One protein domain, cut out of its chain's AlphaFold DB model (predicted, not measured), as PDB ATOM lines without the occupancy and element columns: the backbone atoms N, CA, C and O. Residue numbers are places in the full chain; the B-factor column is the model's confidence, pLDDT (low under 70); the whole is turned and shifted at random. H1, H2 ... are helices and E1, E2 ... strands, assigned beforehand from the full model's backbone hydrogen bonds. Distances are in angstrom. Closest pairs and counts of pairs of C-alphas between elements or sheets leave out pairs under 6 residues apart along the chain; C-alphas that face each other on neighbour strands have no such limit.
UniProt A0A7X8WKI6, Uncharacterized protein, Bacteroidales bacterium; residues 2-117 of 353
ATOM      1  N   PHE A   2     132.223 110.514 179.575       83.50
ATOM      2  CA  PHE A   2     131.536 111.249 180.658       83.50
ATOM      3  C   PHE A   2     130.848 112.547 180.202       83.50
ATOM      4  O   PHE A   2     129.684 112.762 180.529       83.50
ATOM      5  N   ASN A   3     131.511 113.330 179.347       80.31
ATOM      6  CA  ASN A   3     130.916 114.493 178.677       80.31
ATOM      7  C   ASN A   3     129.623 114.128 177.931       80.31
ATOM      8  O   ASN A   3     128.586 114.736 178.166       80.31
ATOM      9  N   LYS A   4     129.641 113.056 177.135       72.94
ATOM     10  CA  LYS A   4     128.467 112.600 176.374       72.94
ATOM     11  C   LYS A   4     127.286 112.230 177.275       72.94
ATOM     12  O   LYS A   4     126.191 112.745 177.094       72.94
ATOM     13  N   ILE A   5     127.521 111.391 178.287       76.75
ATOM     14  CA  ILE A   5     126.474 110.928 179.218       76.75
ATOM     15  C   ILE A   5     125.877 112.085 180.028       76.75
ATOM     16  O   ILE A   5     124.712 112.043 180.411       76.75
ATOM     17  N   THR A   6     126.663 113.133 180.275       70.94
ATOM     18  CA  THR A   6     126.217 114.335 180.988       70.94
ATOM     19  C   THR A   6     125.741 115.446 180.052       70.94
ATOM     20  O   THR A   6     125.560 116.573 180.507       70.94
ATOM     21  N   ARG A   7     125.539 115.161 178.754       68.25
ATOM     22  CA  ARG A   7     125.133 116.140 177.724       68.25
ATOM     23  C   ARG A   7     126.013 117.396 177.705       68.25
ATOM     24  O   ARG A   7     125.536 118.507 177.506       68.25
ATOM     25  N   GLY A   8     127.305 117.208 177.947       65.19
ATOM     26  CA  GLY A   8     128.303 118.267 177.953       65.19
ATOM     27  C   GLY A   8     128.436 119.028 179.271       65.19
ATOM     28  O   GLY A   8     129.237 119.951 179.317       65.19
ATOM     29  N   HIS A   9     127.711 118.677 180.341       63.31
ATOM     30  CA  HIS A   9     127.818 119.386 181.626       63.31
ATOM     31  C   HIS A   9     129.118 119.109 182.384       63.31
ATOM     32  O   HIS A   9     129.613 119.991 183.088       63.31
ATOM     33  N   TYR A  10     129.666 117.896 182.265       76.44
ATOM     34  CA  TYR A  10     130.868 117.512 182.995       76.44
ATOM     35  C   TYR A  10     131.901 116.808 182.130       76.44
ATOM     36  O   TYR A  10     131.596 115.914 181.346       76.44
ATOM     37  N   GLU A  11     133.163 117.133 182.371       83.75
ATOM     38  CA  GLU A  11     134.311 116.470 181.763       83.75
ATOM     39  C   GLU A  11     135.196 115.839 182.823       83.75
ATOM     40  O   GLU A  11     135.355 116.374 183.916       83.75
ATOM     41  N   LEU A  12     135.765 114.678 182.509       87.81
ATOM     42  CA  LEU A  12     136.719 114.027 183.395       87.81
ATOM     43  C   LEU A  12     138.110 114.490 182.980       87.81
ATOM     44  O   LEU A  12     138.529 114.211 181.860       87.81
ATOM     45  N   ILE A  13     138.795 115.186 183.877       85.88
ATOM     46  CA  ILE A  13     140.153 115.689 183.673       85.88
ATOM     47  C   ILE A  13     141.101 115.043 184.686       85.88
ATOM     48  O   ILE A  13     140.673 114.575 185.746       85.88
ATOM     49  N   LEU A  14     142.387 115.016 184.351       82.88
ATOM     50  CA  LEU A  14     143.461 114.633 185.261       82.88
ATOM     51  C   LEU A  14     144.132 115.901 185.780       82.88
ATOM     52  O   LEU A  14     144.418 116.813 185.007       82.88
ATOM     53  N   ASP A  15     144.330 115.966 187.092       73.69
ATOM     54  CA  ASP A  15     145.079 117.035 187.739       73.69
ATOM     55  C   ASP A  15     146.478 116.524 188.090       73.69
ATOM     56  O   ASP A  15     146.658 115.703 189.000       73.69
ATOM     57  N   ASP A  16     147.468 117.000 187.337       64.38
ATOM     58  CA  ASP A  16     148.868 116.600 187.479       64.38
ATOM     59  C   ASP A  16     149.539 117.225 188.714       64.38
ATOM     60  O   ASP A  16     150.626 116.797 189.107       64.38
ATOM     61  N   ALA A  17     148.892 118.195 189.375       61.06
ATOM     62  CA  ALA A  17     149.443 118.865 190.551       61.06
ATOM     63  C   ALA A  17     149.500 117.967 191.806       61.06
ATOM     64  O   ALA A  17     150.359 118.182 192.659       61.06
ATOM     65  N   ASP A  18     148.641 116.939 191.893       51.00
ATOM     66  CA  ASP A  18     148.527 116.009 193.034       51.00
ATOM     67  C   ASP A  18     148.616 114.535 192.579       51.00
ATOM     68  O   ASP A  18     147.764 113.697 192.880       51.00
ATOM     69  N   GLY A  19     149.655 114.194 191.808       54.47
ATOM     70  CA  GLY A  19     149.962 112.796 191.472       54.47
ATOM     71  C   GLY A  19     148.964 112.119 190.522       54.47
ATOM     72  O   GLY A  19     148.841 110.894 190.556       54.47
ATOM     73  N   GLY A  20     148.267 112.895 189.682       63.56
ATOM     74  CA  GLY A  20     147.359 112.383 188.649       63.56
ATOM     75  C   GLY A  20     145.961 112.046 189.170       63.56
ATOM     76  O   GLY A  20     145.383 111.021 188.801       63.56
ATOM     77  N   SER A  21     145.410 112.872 190.063       77.50
ATOM     78  CA  SER A  21     144.068 112.644 190.604       77.50
ATOM     79  C   SER A  21     142.978 113.049 189.602       77.50
ATOM     80  O   SER A  21     143.067 114.076 188.929       77.50
ATOM     81  N   PHE A  22     141.930 112.231 189.481       85.00
ATOM     82  CA  PHE A  22     140.799 112.538 188.605       85.00
ATOM     83  C   PHE A  22     139.915 113.635 189.205       85.00
ATOM     84  O   PHE A  22     139.545 113.577 190.379       85.00
ATOM     85  N   ARG A  23     139.503 114.595 188.374       87.75
ATOM     86  CA  ARG A  23     138.558 115.660 188.733       87.75
ATOM     87  C   ARG A  23     137.459 115.771 187.691       87.75
ATOM     88  O   ARG A  23     137.669 115.494 186.514       87.75
ATOM     89  N   ALA A  24     136.281 116.195 188.126       85.62
ATOM     90  CA  ALA A  24     135.191 116.526 187.226       85.62
ATOM     91  C   ALA A  24     135.190 118.034 186.978       85.62
ATOM     92  O   ALA A  24     134.999 118.814 187.909       85.62
ATOM     93  N   ARG A  25     135.418 118.453 185.737       83.88
ATOM     94  CA  ARG A  25     135.295 119.846 185.312       83.88
ATOM     95  C   ARG A  25     133.847 120.137 184.953       83.88
ATOM     96  O   ARG A  25     133.311 119.511 184.046       83.88
ATOM     97  N   ASP A  26     133.231 121.065 185.676       72.19
ATOM     98  CA  ASP A  26     131.952 121.660 185.286       72.19
ATOM     99  C   ASP A  26     132.192 122.601 184.100       72.19
ATOM    100  O   ASP A  26     133.014 123.514 184.206       72.19
ATOM    101  N   THR A  27     131.529 122.373 182.969       68.50
ATOM    102  CA  THR A  27     131.757 123.148 181.736       68.50
ATOM    103  C   THR A  27     131.117 124.537 181.771       68.50
ATOM    104  O   THR A  27     131.551 125.424 181.040       68.50
ATOM    105  N   ILE A  28     130.136 124.769 182.652       58.41
ATOM    106  CA  ILE A  28     129.473 126.072 182.819       58.41
ATOM    107  C   ILE A  28     130.299 126.963 183.742       58.41
ATOM    108  O   ILE A  28     130.537 128.133 183.447       58.41
ATOM    109  N   LEU A  29     130.731 126.412 184.879       61.78
ATOM    110  CA  LEU A  29     131.528 127.144 185.870       61.78
ATOM    111  C   LEU A  29     133.029 127.143 185.545       61.78
ATOM    112  O   LEU A  29     133.791 127.869 186.181       61.78
ATOM    113  N   ASN A  30     133.442 126.319 184.577       68.31
ATOM    114  CA  ASN A  30     134.828 126.041 184.206       68.31
ATOM    115  C   ASN A  30     135.715 125.708 185.418       68.31
ATOM    116  O   ASN A  30     136.859 126.151 185.530       68.31
ATOM    117  N   GLN A  31     135.162 124.949 186.368       71.25
ATOM    118  CA  GLN A  31     135.818 124.631 187.631       71.25
ATOM    119  C   GLN A  31     135.971 123.118 187.791       71.25
ATOM    120  O   GLN A  31     135.001 122.365 187.712       71.25
ATOM    121  N   GLY A  32     137.206 122.677 188.047       77.19
ATOM    122  CA  GLY A  32     137.527 121.291 188.377       77.19
ATOM    123  C   GLY A  32     137.236 120.985 189.843       77.19
ATOM    124  O   GLY A  32     137.949 121.453 190.737       77.19
ATOM    125  N   GLN A  33     136.236 120.152 190.103       80.12
ATOM    126  CA  GLN A  33     135.918 119.683 191.447       80.12
ATOM    127  C   GLN A  33     136.396 118.243 191.675       80.12
ATOM    128  O   GLN A  33     136.338 117.416 190.758       80.12
ATOM    129  N   PRO A  34     136.877 117.930 192.888       82.69
ATOM    130  CA  PRO A  34     137.128 116.557 193.304       82.69
ATOM    131  C   PRO A  34     135.901 115.659 193.089       82.69
ATOM    132  O   PRO A  34     134.755 116.110 193.195       82.69
ATOM    133  N   LEU A  35     136.114 114.376 192.788       83.69
ATOM    134  CA  LEU A  35     135.006 113.450 192.501       83.69
ATOM    135  C   LEU A  35     134.078 113.237 193.706       83.69
ATOM    136  O   LEU A  35     132.897 112.934 193.546       83.69
ATOM    137  N   ASP A  36     134.588 113.415 194.920       77.25
ATOM    138  CA  ASP A  36     133.828 113.381 196.166       77.25
ATOM    139  C   ASP A  36     133.009 114.660 196.417       77.25
ATOM    140  O   ASP A  36     132.166 114.690 197.312       77.25
ATOM    141  N   HIS A  37     133.152 115.694 195.596       76.12
ATOM    142  CA  HIS A  37     132.274 116.867 195.629       76.12
ATOM    143  C   HIS A  37     131.118 116.762 194.624       76.12
ATOM    144  O   HIS A  37     130.167 117.538 194.685       76.12
ATOM    145  N   LEU A  38     131.156 115.766 193.733       76.56
ATOM    146  CA  LEU A  38     130.059 115.492 192.814       76.56
ATOM    147  C   LEU A  38     128.788 115.092 193.559       76.56
ATOM    148  O   LEU A  38     128.831 114.313 194.522       76.56
ATOM    149  N   SER A  39     127.649 115.544 193.027       67.44
ATOM    150  CA  SER A  39     126.340 115.042 193.437       67.44
ATOM    151  C   SER A  39     126.283 113.516 193.297       67.44
ATOM    152  O   SER A  39     126.961 112.923 192.451       67.44
ATOM    153  N   SER A  40     125.451 112.865 194.110       64.12
ATOM    154  CA  SER A  40     125.259 111.410 194.053       64.12
ATOM    155  C   SER A  40     124.894 110.930 192.641       64.12
ATOM    156  O   SER A  40     125.430 109.930 192.172       64.12
ATOM    157  N   GLY A  41     124.059 111.696 191.942       63.00
ATOM    158  CA  GLY A  41     123.685 111.495 190.548       63.00
ATOM    159  C   GLY A  41     124.845 111.539 189.563       63.00
ATOM    160  O   GLY A  41     125.081 110.602 188.799       63.00
ATOM    161  N   THR A  42     125.620 112.618 189.630       71.31
ATOM    162  CA  THR A  42     126.772 112.839 188.750       71.31
ATOM    163  C   THR A  42     127.854 111.778 188.964       71.31
ATOM    164  O   THR A  42     128.484 111.337 188.005       71.31
ATOM    165  N   ARG A  43     128.041 111.291 190.201       74.00
ATOM    166  CA  ARG A  43     128.959 110.172 190.480       74.00
ATOM    167  C   ARG A  43     128.533 108.874 189.801       74.00
ATOM    168  O   ARG A  43     129.394 108.134 189.337       74.00
ATOM    169  N   ILE A  44     127.232 108.587 189.740       73.62
ATOM    170  CA  ILE A  44     126.720 107.387 189.063       73.62
ATOM    171  C   ILE A  44     126.958 107.495 187.558       73.62
ATOM    172  O   ILE A  44     127.496 106.565 186.958       73.62
ATOM    173  N   GLN A  45     126.640 108.646 186.964       75.06
ATOM    174  CA  GLN A  45     126.918 108.918 185.552       75.06
ATOM    175  C   GLN A  45     128.412 108.781 185.233       75.06
ATOM    176  O   GLN A  45     128.770 108.177 184.223       75.06
ATOM    177  N   LEU A  46     129.289 109.256 186.124       83.44
ATOM    178  CA  LEU A  46     130.734 109.076 186.000       83.44
ATOM    179  C   LEU A  46     131.139 107.599 186.048       83.44
ATOM    180  O   LEU A  46     131.900 107.142 185.201       83.44
ATOM    181  N   LEU A  47     130.619 106.834 187.008       81.00
ATOM    182  CA  LEU A  47     130.892 105.401 187.143       81.00
ATOM    183  C   LEU A  47     130.477 104.619 185.892       81.00
ATOM    184  O   LEU A  47     131.242 103.784 185.406       81.00
ATOM    185  N   ILE A  48     129.290 104.912 185.356       80.12
ATOM    186  CA  ILE A  48     128.799 104.330 184.103       80.12
ATOM    187  C   ILE A  48     129.722 104.734 182.945       80.12
ATOM    188  O   ILE A  48     130.154 103.875 182.178       80.12
ATOM    189  N   ALA A  49     130.093 106.014 182.855       84.19
ATOM    190  CA  ALA A  49     130.964 106.525 181.805       84.19
ATOM    191  C   ALA A  49     132.348 105.868 181.789       84.19
ATOM    192  O   ALA A  49     132.845 105.523 180.720       84.19
ATOM    193  N   VAL A  50     132.965 105.686 182.959       84.38
ATOM    194  CA  VAL A  50     134.280 105.044 183.091       84.38
ATOM    195  C   VAL A  50     134.197 103.571 182.701       84.38
ATOM    196  O   VAL A  50     135.027 103.095 181.927       84.38
ATOM    197  N   ARG A  51     133.172 102.850 183.176       82.06
ATOM    198  CA  ARG A  51     132.960 101.440 182.810       82.06
ATOM    199  C   ARG A  51     132.761 101.273 181.308       82.06
ATOM    200  O   ARG A  51     133.333 100.363 180.720       82.06
ATOM    201  N   LEU A  52     132.003 102.169 180.682       81.94
ATOM    202  CA  LEU A  52     131.784 102.124 179.239       81.94
ATOM    203  C   LEU A  52     133.018 102.486 178.435       81.94
ATOM    204  O   LEU A  52     133.304 101.803 177.463       81.94
ATOM    205  N   ALA A  53     133.775 103.498 178.859       81.25
ATOM    206  CA  ALA A  53     135.040 103.837 178.216       81.25
ATOM    207  C   ALA A  53     136.020 102.652 178.245       81.25
ATOM    208  O   ALA A  53     136.708 102.387 177.261       81.25
ATOM    209  N   PHE A  54     136.044 101.899 179.349       80.44
ATOM    210  CA  PHE A  54     136.844 100.681 179.443       80.44
ATOM    211  C   PHE A  54     136.354  99.585 178.484       80.44
ATOM    212  O   PHE A  54     137.171  98.996 177.779       80.44
ATOM    213  N   ILE A  55     135.040  99.340 178.411       79.50
ATOM    214  CA  ILE A  55     134.451  98.358 177.482       79.50
ATOM    215  C   ILE A  55     134.768  98.739 176.030       79.50
ATOM    216  O   ILE A  55     135.261  97.906 175.278       79.50
ATOM    217  N   GLU A  56     134.576 100.006 175.656       77.69
ATOM    218  CA  GLU A  56     134.868 100.499 174.306       77.69
ATOM    219  C   GLU A  56     136.339 100.329 173.919       77.69
ATOM    220  O   GLU A  56     136.626 100.013 172.770       77.69
ATOM    221  N   SER A  57     137.273 100.463 174.867       73.75
ATOM    222  CA  SER A  57     138.701 100.249 174.590       73.75
ATOM    223  C   SER A  57     139.049  98.809 174.176       73.75
ATOM    224  O   SER A  57     140.093  98.582 173.565       73.75
ATOM    225  N   GLN A  58     138.185  97.839 174.499       74.00
ATOM    226  CA  GLN A  58     138.357  96.421 174.166       74.00
ATOM    227  C   GLN A  58     137.496  95.967 172.978       74.00
ATOM    228  O   GLN A  58     137.681  94.862 172.466       74.00
ATOM    229  N   GLU A  59     136.561  96.798 172.523       78.69
ATOM    230  CA  GLU A  59     135.676  96.483 171.408       78.69
ATOM    231  C   GLU A  59     136.348  96.793 170.064       78.69
ATOM    232  O   GLU A  59     136.862  97.884 169.833       78.69
ATOM    233  N   SER A  60     136.321  95.834 169.135       61.81
ATOM    234  CA  SER A  60     136.801  96.019 167.760       61.81
ATOM    235  C   SER A  60     135.650  95.844 166.776       61.81
ATOM    236  O   SER A  60     135.279  94.729 166.421       61.81
ATOM    237  N   GLY A  61     135.064  96.964 166.346       65.12
ATOM    238  CA  GLY A  61     134.054  97.011 165.280       65.12
ATOM    239  C   GLY A  61     132.623  96.609 165.666       65.12
ATOM    240  O   GLY A  61     131.728  96.767 164.840       65.12
ATOM    241  N   VAL A  62     132.374  96.138 166.894       75.88
ATOM    242  CA  VAL A  62     131.033  95.772 167.390       75.88
ATOM    243  C   VAL A  62     130.822  96.327 168.799       75.88
ATOM    244  O   VAL A  62     131.659  96.100 169.668       75.88
ATOM    245  N   LYS A  63     129.692  97.011 169.032       81.81
ATOM    246  CA  LYS A  63     129.269  97.475 170.365       81.81
ATOM    247  C   LYS A  63     128.445  96.389 171.057       81.81
ATOM    248  O   LYS A  63     127.367  96.038 170.582       81.81
ATOM    249  N   ILE A  64     128.936  95.863 172.174       82.62
ATOM    250  CA  ILE A  64     128.257  94.821 172.951       82.62
ATOM    251  C   ILE A  64     127.037  95.433 173.674       82.62
ATOM    252  O   ILE A  64     127.138  96.556 174.192       82.62
ATOM    253  N   PRO A  65     125.883  94.738 173.718       89.31
ATOM    254  CA  PRO A  65     124.712  95.205 174.455       89.31
ATOM    255  C   PRO A  65     124.989  95.351 175.956       89.31
ATOM    256  O   PRO A  65     125.754  94.586 176.544       89.31
ATOM    257  N   ILE A  66     124.313  96.306 176.591       88.62
ATOM    258  CA  ILE A  66     124.335  96.490 178.046       88.62
ATOM    259  C   ILE A  66     123.119  95.810 178.651       88.62
ATOM    260  O   ILE A  66     121.996  96.016 178.196       88.62
ATOM    261  N   LEU A  67     123.352  95.053 179.719       90.94
ATOM    262  CA  LEU A  67     122.319  94.464 180.560       90.94
ATOM    263  C   LEU A  67     122.330  95.211 181.900       90.94
ATOM    264  O   LEU A  67     123.325  95.174 182.623       90.94
ATOM    265  N   ALA A  68     121.251  95.922 182.204       87.25
ATOM    266  CA  ALA A  68     121.058  96.677 183.433       87.25
ATOM    267  C   ALA A  68     119.966  95.994 184.264       87.25
ATOM    268  O   ALA A  68     118.800  96.032 183.891       87.25
ATOM    269  N   ASP A  69     120.347  95.357 185.367       87.81
ATOM    270  CA  ASP A  69     119.427  94.624 186.242       87.81
ATOM    271  C   ASP A  69     119.178  95.422 187.529       87.81
ATOM    272  O   ASP A  69     120.123  95.697 188.270       87.81
ATOM    273  N   GLU A  70     117.938  95.875 187.734       81.69
ATOM    274  CA  GLU A  70     117.465  96.616 188.919       81.69
ATOM    275  C   GLU A  70     118.368  97.784 189.369       81.69
ATOM    276  O   GLU A  70     118.543  98.074 190.555       81.69
ATOM    277  N   VAL A  71     118.952  98.510 188.411       76.69
ATOM    278  CA  VAL A  71     119.925  99.583 188.697       76.69
ATOM    279  C   VAL A  71     119.278 100.779 189.423       76.69
ATOM    280  O   VAL A  71     119.973 101.602 190.025       76.69
ATOM    281  N   LEU A  72     117.945 100.875 189.412       72.62
ATOM    282  CA  LEU A  72     117.178 101.944 190.050       72.62
ATOM    283  C   LEU A  72     116.679 101.611 191.471       72.62
ATOM    284  O   LEU A  72     116.273 102.541 192.169       72.62
ATOM    285  N   ALA A  73     116.801 100.365 191.947       57.28
ATOM    286  CA  ALA A  73     116.065  99.840 193.111       57.28
ATOM    287  C   ALA A  73     116.324 100.540 194.466       57.28
ATOM    288  O   ALA A  73     115.594 100.320 195.428       57.28
ATOM    289  N   ASN A  74     117.350 101.397 194.566       56.59
ATOM    290  CA  ASN A  74     117.682 102.198 195.760       56.59
ATOM    291  C   ASN A  74     117.874 103.700 195.452       56.59
ATOM    292  O   ASN A  74     118.499 104.447 196.223       56.59
ATOM    293  N   SER A  75     117.396 104.144 194.293       60.31
ATOM    294  CA  SER A  75     117.555 105.509 193.802       60.31
ATOM    295  C   SER A  75     116.304 106.333 194.096       60.31
ATOM    296  O   SER A  75     115.188 105.907 193.820       60.31
ATOM    297  N   ASP A  76     116.488 107.535 194.646       67.62
ATOM    298  CA  ASP A  76     115.410 108.530 194.666       67.62
ATOM    299  C   ASP A  76     115.020 108.936 193.232       67.62
ATOM    300  O   ASP A  76     115.716 108.614 192.267       67.62
ATOM    301  N   ASP A  77     113.896 109.637 193.071       70.25
ATOM    302  CA  ASP A  77     113.365 109.980 191.745       70.25
ATOM    303  C   ASP A  77     114.345 110.796 190.892       70.25
ATOM    304  O   ASP A  77     114.398 110.625 189.672       70.25
ATOM    305  N   ILE A  78     115.167 111.635 191.528       65.56
ATOM    306  CA  ILE A  78     116.187 112.438 190.848       65.56
ATOM    307  C   ILE A  78     117.278 111.520 190.293       65.56
ATOM    308  O   ILE A  78     117.580 111.569 189.099       65.56
ATOM    309  N   ARG A  79     117.826 110.632 191.131       67.31
ATOM    310  CA  ARG A  79     118.833 109.649 190.713       67.31
ATOM    311  C   ARG A  79     118.296 108.701 189.650       67.31
ATOM    312  O   ARG A  79     119.018 108.370 188.712       67.31
ATOM    313  N   ALA A  80     117.038 108.287 189.767       75.94
ATOM    314  CA  ALA A  80     116.443 107.374 188.807       75.94
ATOM    315  C   ALA A  80     116.315 108.000 187.415       75.94
ATOM    316  O   ALA A  80     116.690 107.377 186.425       75.94
ATOM    317  N   THR A  81     115.889 109.261 187.362       80.00
ATOM    318  CA  THR A  81     115.845 110.052 186.124       80.00
ATOM    319  C   THR A  81     117.232 110.106 185.470       80.00
ATOM    320  O   THR A  81     117.379 109.766 184.301       80.00
ATOM    321  N   GLN A  82     118.276 110.435 186.235       74.69
ATOM    322  CA  GLN A  82     119.643 110.583 185.713       74.69
ATOM    323  C   GLN A  82     120.244 109.283 185.166       74.69
ATOM    324  O   GLN A  82     121.037 109.322 184.223       74.69
ATOM    325  N   ILE A  83     119.896 108.136 185.758       81.69
ATOM    326  CA  ILE A  83     120.321 106.817 185.273       81.69
ATOM    327  C   ILE A  83     119.592 106.471 183.973       81.69
ATOM    328  O   ILE A  83     120.234 106.020 183.026       81.69
ATOM    329  N   ILE A  84     118.276 106.698 183.908       87.50
ATOM    330  CA  ILE A  84     117.485 106.451 182.696       87.50
ATOM    331  C   ILE A  84     117.999 107.322 181.546       87.50
ATOM    332  O   ILE A  84     118.260 106.807 180.463       87.50
ATOM    333  N   GLU A  85     118.220 108.615 181.788       84.12
ATOM    334  CA  GLU A  85     118.788 109.530 180.794       84.12
ATOM    335  C   GLU A  85     120.165 109.065 180.315       84.12
ATOM    336  O   GLU A  85     120.399 109.007 179.111       84.12
ATOM    337  N   ALA A  86     121.047 108.652 181.229       83.50
ATOM    338  CA  ALA A  86     122.354 108.115 180.863       83.50
ATOM    339  C   ALA A  86     122.233 106.883 179.949       83.50
ATOM    340  O   ALA A  86     122.907 106.812 178.924       83.50
ATOM    341  N   LEU A  87     121.361 105.930 180.293       88.81
ATOM    342  CA  LEU A  87     121.113 104.726 179.492       88.81
ATOM    343  C   LEU A  87     120.508 105.050 178.119       88.81
ATOM    344  O   LEU A  87     120.862 104.407 177.131       88.81
ATOM    345  N   ILE A  88     119.653 106.068 178.035       88.62
ATOM    346  CA  ILE A  88     119.108 106.572 176.771       88.62
ATOM    347  C   ILE A  88     120.217 107.167 175.895       88.62
ATOM    348  O   ILE A  88     120.300 106.814 174.721       88.62
ATOM    349  N   GLU A  89     121.100 108.009 176.441       84.50
ATOM    350  CA  GLU A  89     122.225 108.570 175.674       84.50
ATOM    351  C   GLU A  89     123.164 107.470 175.159       84.50
ATOM    352  O   GLU A  89     123.612 107.503 174.014       84.50
ATOM    353  N   ILE A  90     123.404 106.435 175.969       86.62
ATOM    354  CA  ILE A  90     124.183 105.267 175.543       86.62
ATOM    355  C   ILE A  90     123.494 104.530 174.385       86.62
ATOM    356  O   ILE A  90     124.168 104.083 173.454       86.62
ATOM    357  N   SER A  91     122.164 104.431 174.422       89.44
ATOM    358  CA  SER A  91     121.376 103.829 173.345       89.44
ATOM    359  C   SER A  91     121.488 104.611 172.034       89.44
ATOM    360  O   SER A  91     121.741 104.025 170.978       89.44
ATOM    361  N   LYS A  92     121.413 105.947 172.101       86.56
ATOM    362  CA  LYS A  92     121.534 106.849 170.937       86.56
ATOM    363  C   LYS A  92     122.882 106.745 170.223       86.56
ATOM    364  O   LYS A  92     122.959 106.955 169.017       86.56
ATOM    365  N   GLU A  93     123.933 106.339 170.928       81.25
ATOM    366  CA  GLU A  93     125.247 106.046 170.342       81.25
ATOM    367  C   GLU A  93     125.280 104.711 169.560       81.25
ATOM    368  O   GLU A  93     126.342 104.285 169.100       81.25
ATOM    369  N   GLY A  94     124.146 104.026 169.395       84.31
ATOM    370  CA  GLY A  94     124.028 102.782 168.632       84.31
ATOM    371  C   GLY A  94     124.337 101.526 169.445       84.31
ATOM    372  O   GLY A  94     124.705 100.502 168.870       84.31
ATOM    373  N   ARG A  95     124.233 101.592 170.778       88.62
ATOM    374  CA  ARG A  95     124.427 100.441 171.668       88.62
ATOM    375  C   ARG A  95     123.079  99.946 172.177       88.62
ATOM    376  O   ARG A  95     122.290 100.714 172.701       88.62
ATOM    377  N   GLN A  96     122.812  98.652 172.078       91.31
ATOM    378  CA  GLN A  96     121.567  98.104 172.609       91.31
ATOM    379  C   GLN A  96     121.600  98.070 174.148       91.31
ATOM    380  O   GLN A  96     122.600  97.660 174.740       91.31
ATOM    381  N   VAL A  97     120.508  98.487 174.792       92.06
ATOM    382  CA  VAL A  97     120.361  98.494 176.254       92.06
ATOM    383  C   VAL A  97     119.144  97.660 176.641       92.06
ATOM    384  O   VAL A  97     118.033  97.935 176.194       92.06
ATOM    385  N   PHE A  98     119.348  96.661 177.494       92.94
ATOM    386  CA  PHE A  98     118.284  95.900 178.139       92.94
ATOM    387  C   PHE A  98     118.213  96.302 179.603       92.94
ATOM    388  O   PHE A  98     119.215  96.226 180.313       92.94
ATOM    389  N   TYR A  99     117.031  96.712 180.048       91.31
ATOM    390  CA  TYR A  99     116.770  97.039 181.442       91.31
ATOM    391  C   TYR A  99     115.784  96.029 182.027       91.31
ATOM    392  O   TYR A  99     114.689  95.849 181.490       91.31
ATOM    393  N   PHE A 100     116.170  95.377 183.117       91.25
ATOM    394  CA  PHE A 100     115.348  94.414 183.837       91.25
ATOM    395  C   PHE A 100     114.899  95.016 185.161       91.25
ATOM    396  O   PHE A 100     115.684  95.639 185.875       91.25
ATOM    397  N   THR A 101     113.618  94.843 185.474       85.38
ATOM    398  CA  THR A 101     113.054  95.263 186.752       85.38
ATOM    399  C   THR A 101     111.839  94.434 187.116       85.38
ATOM    400  O   THR A 101     110.998  94.139 186.262       85.38
ATOM    401  N   ALA A 102     111.737  94.076 188.395       83.94
ATOM    402  CA  ALA A 102     110.512  93.548 188.980       83.94
ATOM    403  C   ALA A 102     109.616  94.656 189.570       83.94
ATOM    404  O   ALA A 102     108.507  94.371 190.030       83.94
ATOM    405  N   GLN A 103     110.071  95.914 189.572       80.44
ATOM    406  CA  GLN A 103     109.409  97.020 190.257       80.44
ATOM    407  C   GLN A 103     108.519  97.835 189.306       80.44
ATOM    408  O   GLN A 103     108.948  98.362 188.277       80.44
ATOM    409  N   SER A 104     107.235  97.955 189.650       77.31
ATOM    410  CA  SER A 104     106.244  98.639 188.806       77.31
ATOM    411  C   SER A 104     106.452 100.154 188.706       77.31
ATOM    412  O   SER A 104     106.025 100.774 187.736       77.31
ATOM    413  N   ASP A 105     107.071 100.774 189.706       78.19
ATOM    414  CA  ASP A 105     107.392 102.201 189.693       78.19
ATOM    415  C   ASP A 105     108.538 102.518 188.722       78.19
ATOM    416  O   ASP A 105     108.446 103.497 187.980       78.19
ATOM    417  N   GLU A 106     109.561 101.664 188.636       83.25
ATOM    418  CA  GLU A 106     110.621 101.777 187.628       83.25
ATOM    419  C   GLU A 106     110.071 101.634 186.205       83.25
ATOM    420  O   GLU A 106     110.435 102.411 185.319       83.25
ATOM    421  N   LEU A 107     109.135 100.701 185.992       84.06
ATOM    422  CA  LEU A 107     108.429 100.557 184.716       84.06
ATOM    423  C   LEU A 107     107.731 101.862 184.305       84.06
ATOM    424  O   LEU A 107     107.841 102.285 183.154       84.06
ATOM    425  N   ASN A 108     107.039 102.517 185.241       83.69
ATOM    426  CA  ASN A 108     106.354 103.784 184.976       83.69
ATOM    427  C   ASN A 108     107.346 104.910 184.642       83.69
ATOM    428  O   ASN A 108     107.084 105.713 183.743       83.69
ATOM    429  N   LYS A 109     108.496 104.959 185.330       86.56
ATOM    430  CA  LYS A 109     109.579 105.914 185.034       86.56
ATOM    431  C   LYS A 109     110.103 105.713 183.609       86.56
ATOM    432  O   LYS A 109     110.170 106.673 182.845       86.56
ATOM    433  N   TRP A 110     110.378 104.469 183.215       88.69
ATOM    434  CA  TRP A 110     110.797 104.137 181.851       88.69
ATOM    435  C   TRP A 110     109.741 104.486 180.801       88.69
ATOM    436  O   TRP A 110     110.075 105.121 179.807       88.69
ATOM    437  N   GLN A 111     108.468 104.147 181.026       87.12
ATOM    438  CA  GLN A 111     107.379 104.505 180.104       87.12
ATOM    439  C   GLN A 111     107.315 106.006 179.842       87.12
ATOM    440  O   GLN A 111     107.211 106.428 178.690       87.12
ATOM    441  N   LYS A 112     107.414 106.809 180.906       87.44
ATOM    442  CA  LYS A 112     107.431 108.264 180.796       87.44
ATOM    443  C   LYS A 112     108.604 108.732 179.929       87.44
ATOM    444  O   LYS A 112     108.377 109.411 178.932       87.44
ATOM    445  N   HIS A 113     109.828 108.309 180.242       88.31
ATOM    446  CA  HIS A 113     111.017 108.739 179.503       88.31
ATOM    447  C   HIS A 113     111.034 108.276 178.039       88.31
ATOM    448  O   HIS A 113     111.439 109.049 177.174       88.31
ATOM    449  N   LEU A 114     110.558 107.061 177.745       87.50
ATOM    450  CA  LEU A 114     110.415 106.575 176.367       87.50
ATOM    451  C   LEU A 114     109.381 107.398 175.586       87.50
ATOM    452  O   LEU A 114     109.598 107.702 174.420       87.50
ATOM    453  N   SER A 115     108.278 107.808 176.222       84.88
ATOM    454  CA  SER A 115     107.272 108.657 175.567       84.88
ATOM    455  C   SER A 115     107.764 110.082 175.288       84.88
ATOM    456  O   SER A 115     107.334 110.703 174.319       84.88
ATOM    457  N   GLU A 116     108.678 110.591 176.119       85.88
ATOM    458  CA  GLU A 116     109.282 111.921 175.980       85.88
ATOM    459  C   GLU A 116     110.445 111.943 174.969       85.88
ATOM    460  O   GLU A 116     110.798 113.010 174.470       85.88
ATOM    461  N   ASN A 117     111.018 110.782 174.629       79.94
ATOM    462  CA  ASN A 117     112.123 110.633 173.680       79.94
ATOM    463  C   ASN A 117     111.668 109.797 172.473       79.94
ATOM    464  O   ASN A 117     111.886 108.592 172.409       79.94
TER     465      ASN A 117
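This is residues 2 to 117 of the 353 residues of an uncharacterized protein of Bacteroidales bacterium (UniProt A0A7X8WKI6). A small three-stranded sheet, E1 E2 E3, makes one end of the domain, and beyond it the helices H2, H3 and H4 stand in a row, with H2 and H3 side by side in the middle and H4 crossing steeply at the far end. The short helix H1 sits between the sheet and the pair H2 and H3, while a two-stranded sheet, E4 E5, packs on H3 through E5. The printed part has 116 residues with four named helices and five named strands, in the order H1 E1 E2 E3 H2 E4 H3 E5 H4, and its class is mixed, helices and strands. The first sheet has the order E1 - E2 - E3 and is antiparallel; E4 and E5 are parallel. The whole is compact, with a radius of gyration of the C-alphas of 15.3 A and spans of 47 by 35 by 22 A.

Look first at E1, residues 10 to 15, 15.0 A long, then at E2, residues 21 to 26, 16.0 A, and E3, residues 31 to 34. H1, residues 2 to 5, comes before them: find C-alpha 2 at (131.536, 111.249, 180.658). From C-alpha 40 at (125.259, 111.410, 194.053), H2 runs 28.1 A through residues 40 to 58. Next come E4, residues 66 to 69, H3, residues 77 to 92, 22.6 A long, and E5, residues 97 to 100. H4, residues 104 to 116, runs 18.7 A to C-alpha 116 at (109.282, 111.921, 175.980).

Begin at E1 E2 E3, a meander, each strand the antiparallel neighbour of the one before. In the hairpin E1 and E2, N 13 and O 23 are 2.9 A apart, within hydrogen-bond range; in the hairpin E2 and E3, so are N 24 and O 33, at 2.9 A. H1 stands at the sheet's level, at a height of 2.5 A, and touches H2, with the closest C-alphas, Phe 2 and Ala 49, 4.9 A apart. H2 only grazes this sheet, with residues 42 to 50. H3 is the hub, touching H1, H2 and H4. H2 touches H3 with its residues 40 to 45 alone, at a shallow tilt of 24 degrees, the same way, and the closest C-alphas, those of Gly 41 and Arg 79, are 5.2 A apart. H3 and H4 touch at a steep tilt of 52 degrees, closest at the C-alphas of Ile 84 and Trp 110, 7.1 A. E4, H3 and E5 form a strand-helix-strand unit, two parallel neighbour strands with a helix between them in the chain, and its crossover is right-handed; N 98 and O 66 are 2.8 A apart, within hydrogen-bond range. In H3 and H4 every O i to N i+4 pair is within hydrogen-bond range, in H2 14 of 15 are, and H1 is too short for such a pair.

The two C-alphas farthest apart, those of Ala 17 and Ser 104, are 47.7 A from each other. The printed part has no cut and no long link. Its mean pLDDT is 78.2; look for values under 70 in 23 residues, among them 16 to 20, 27 to 30 and 73 to 76.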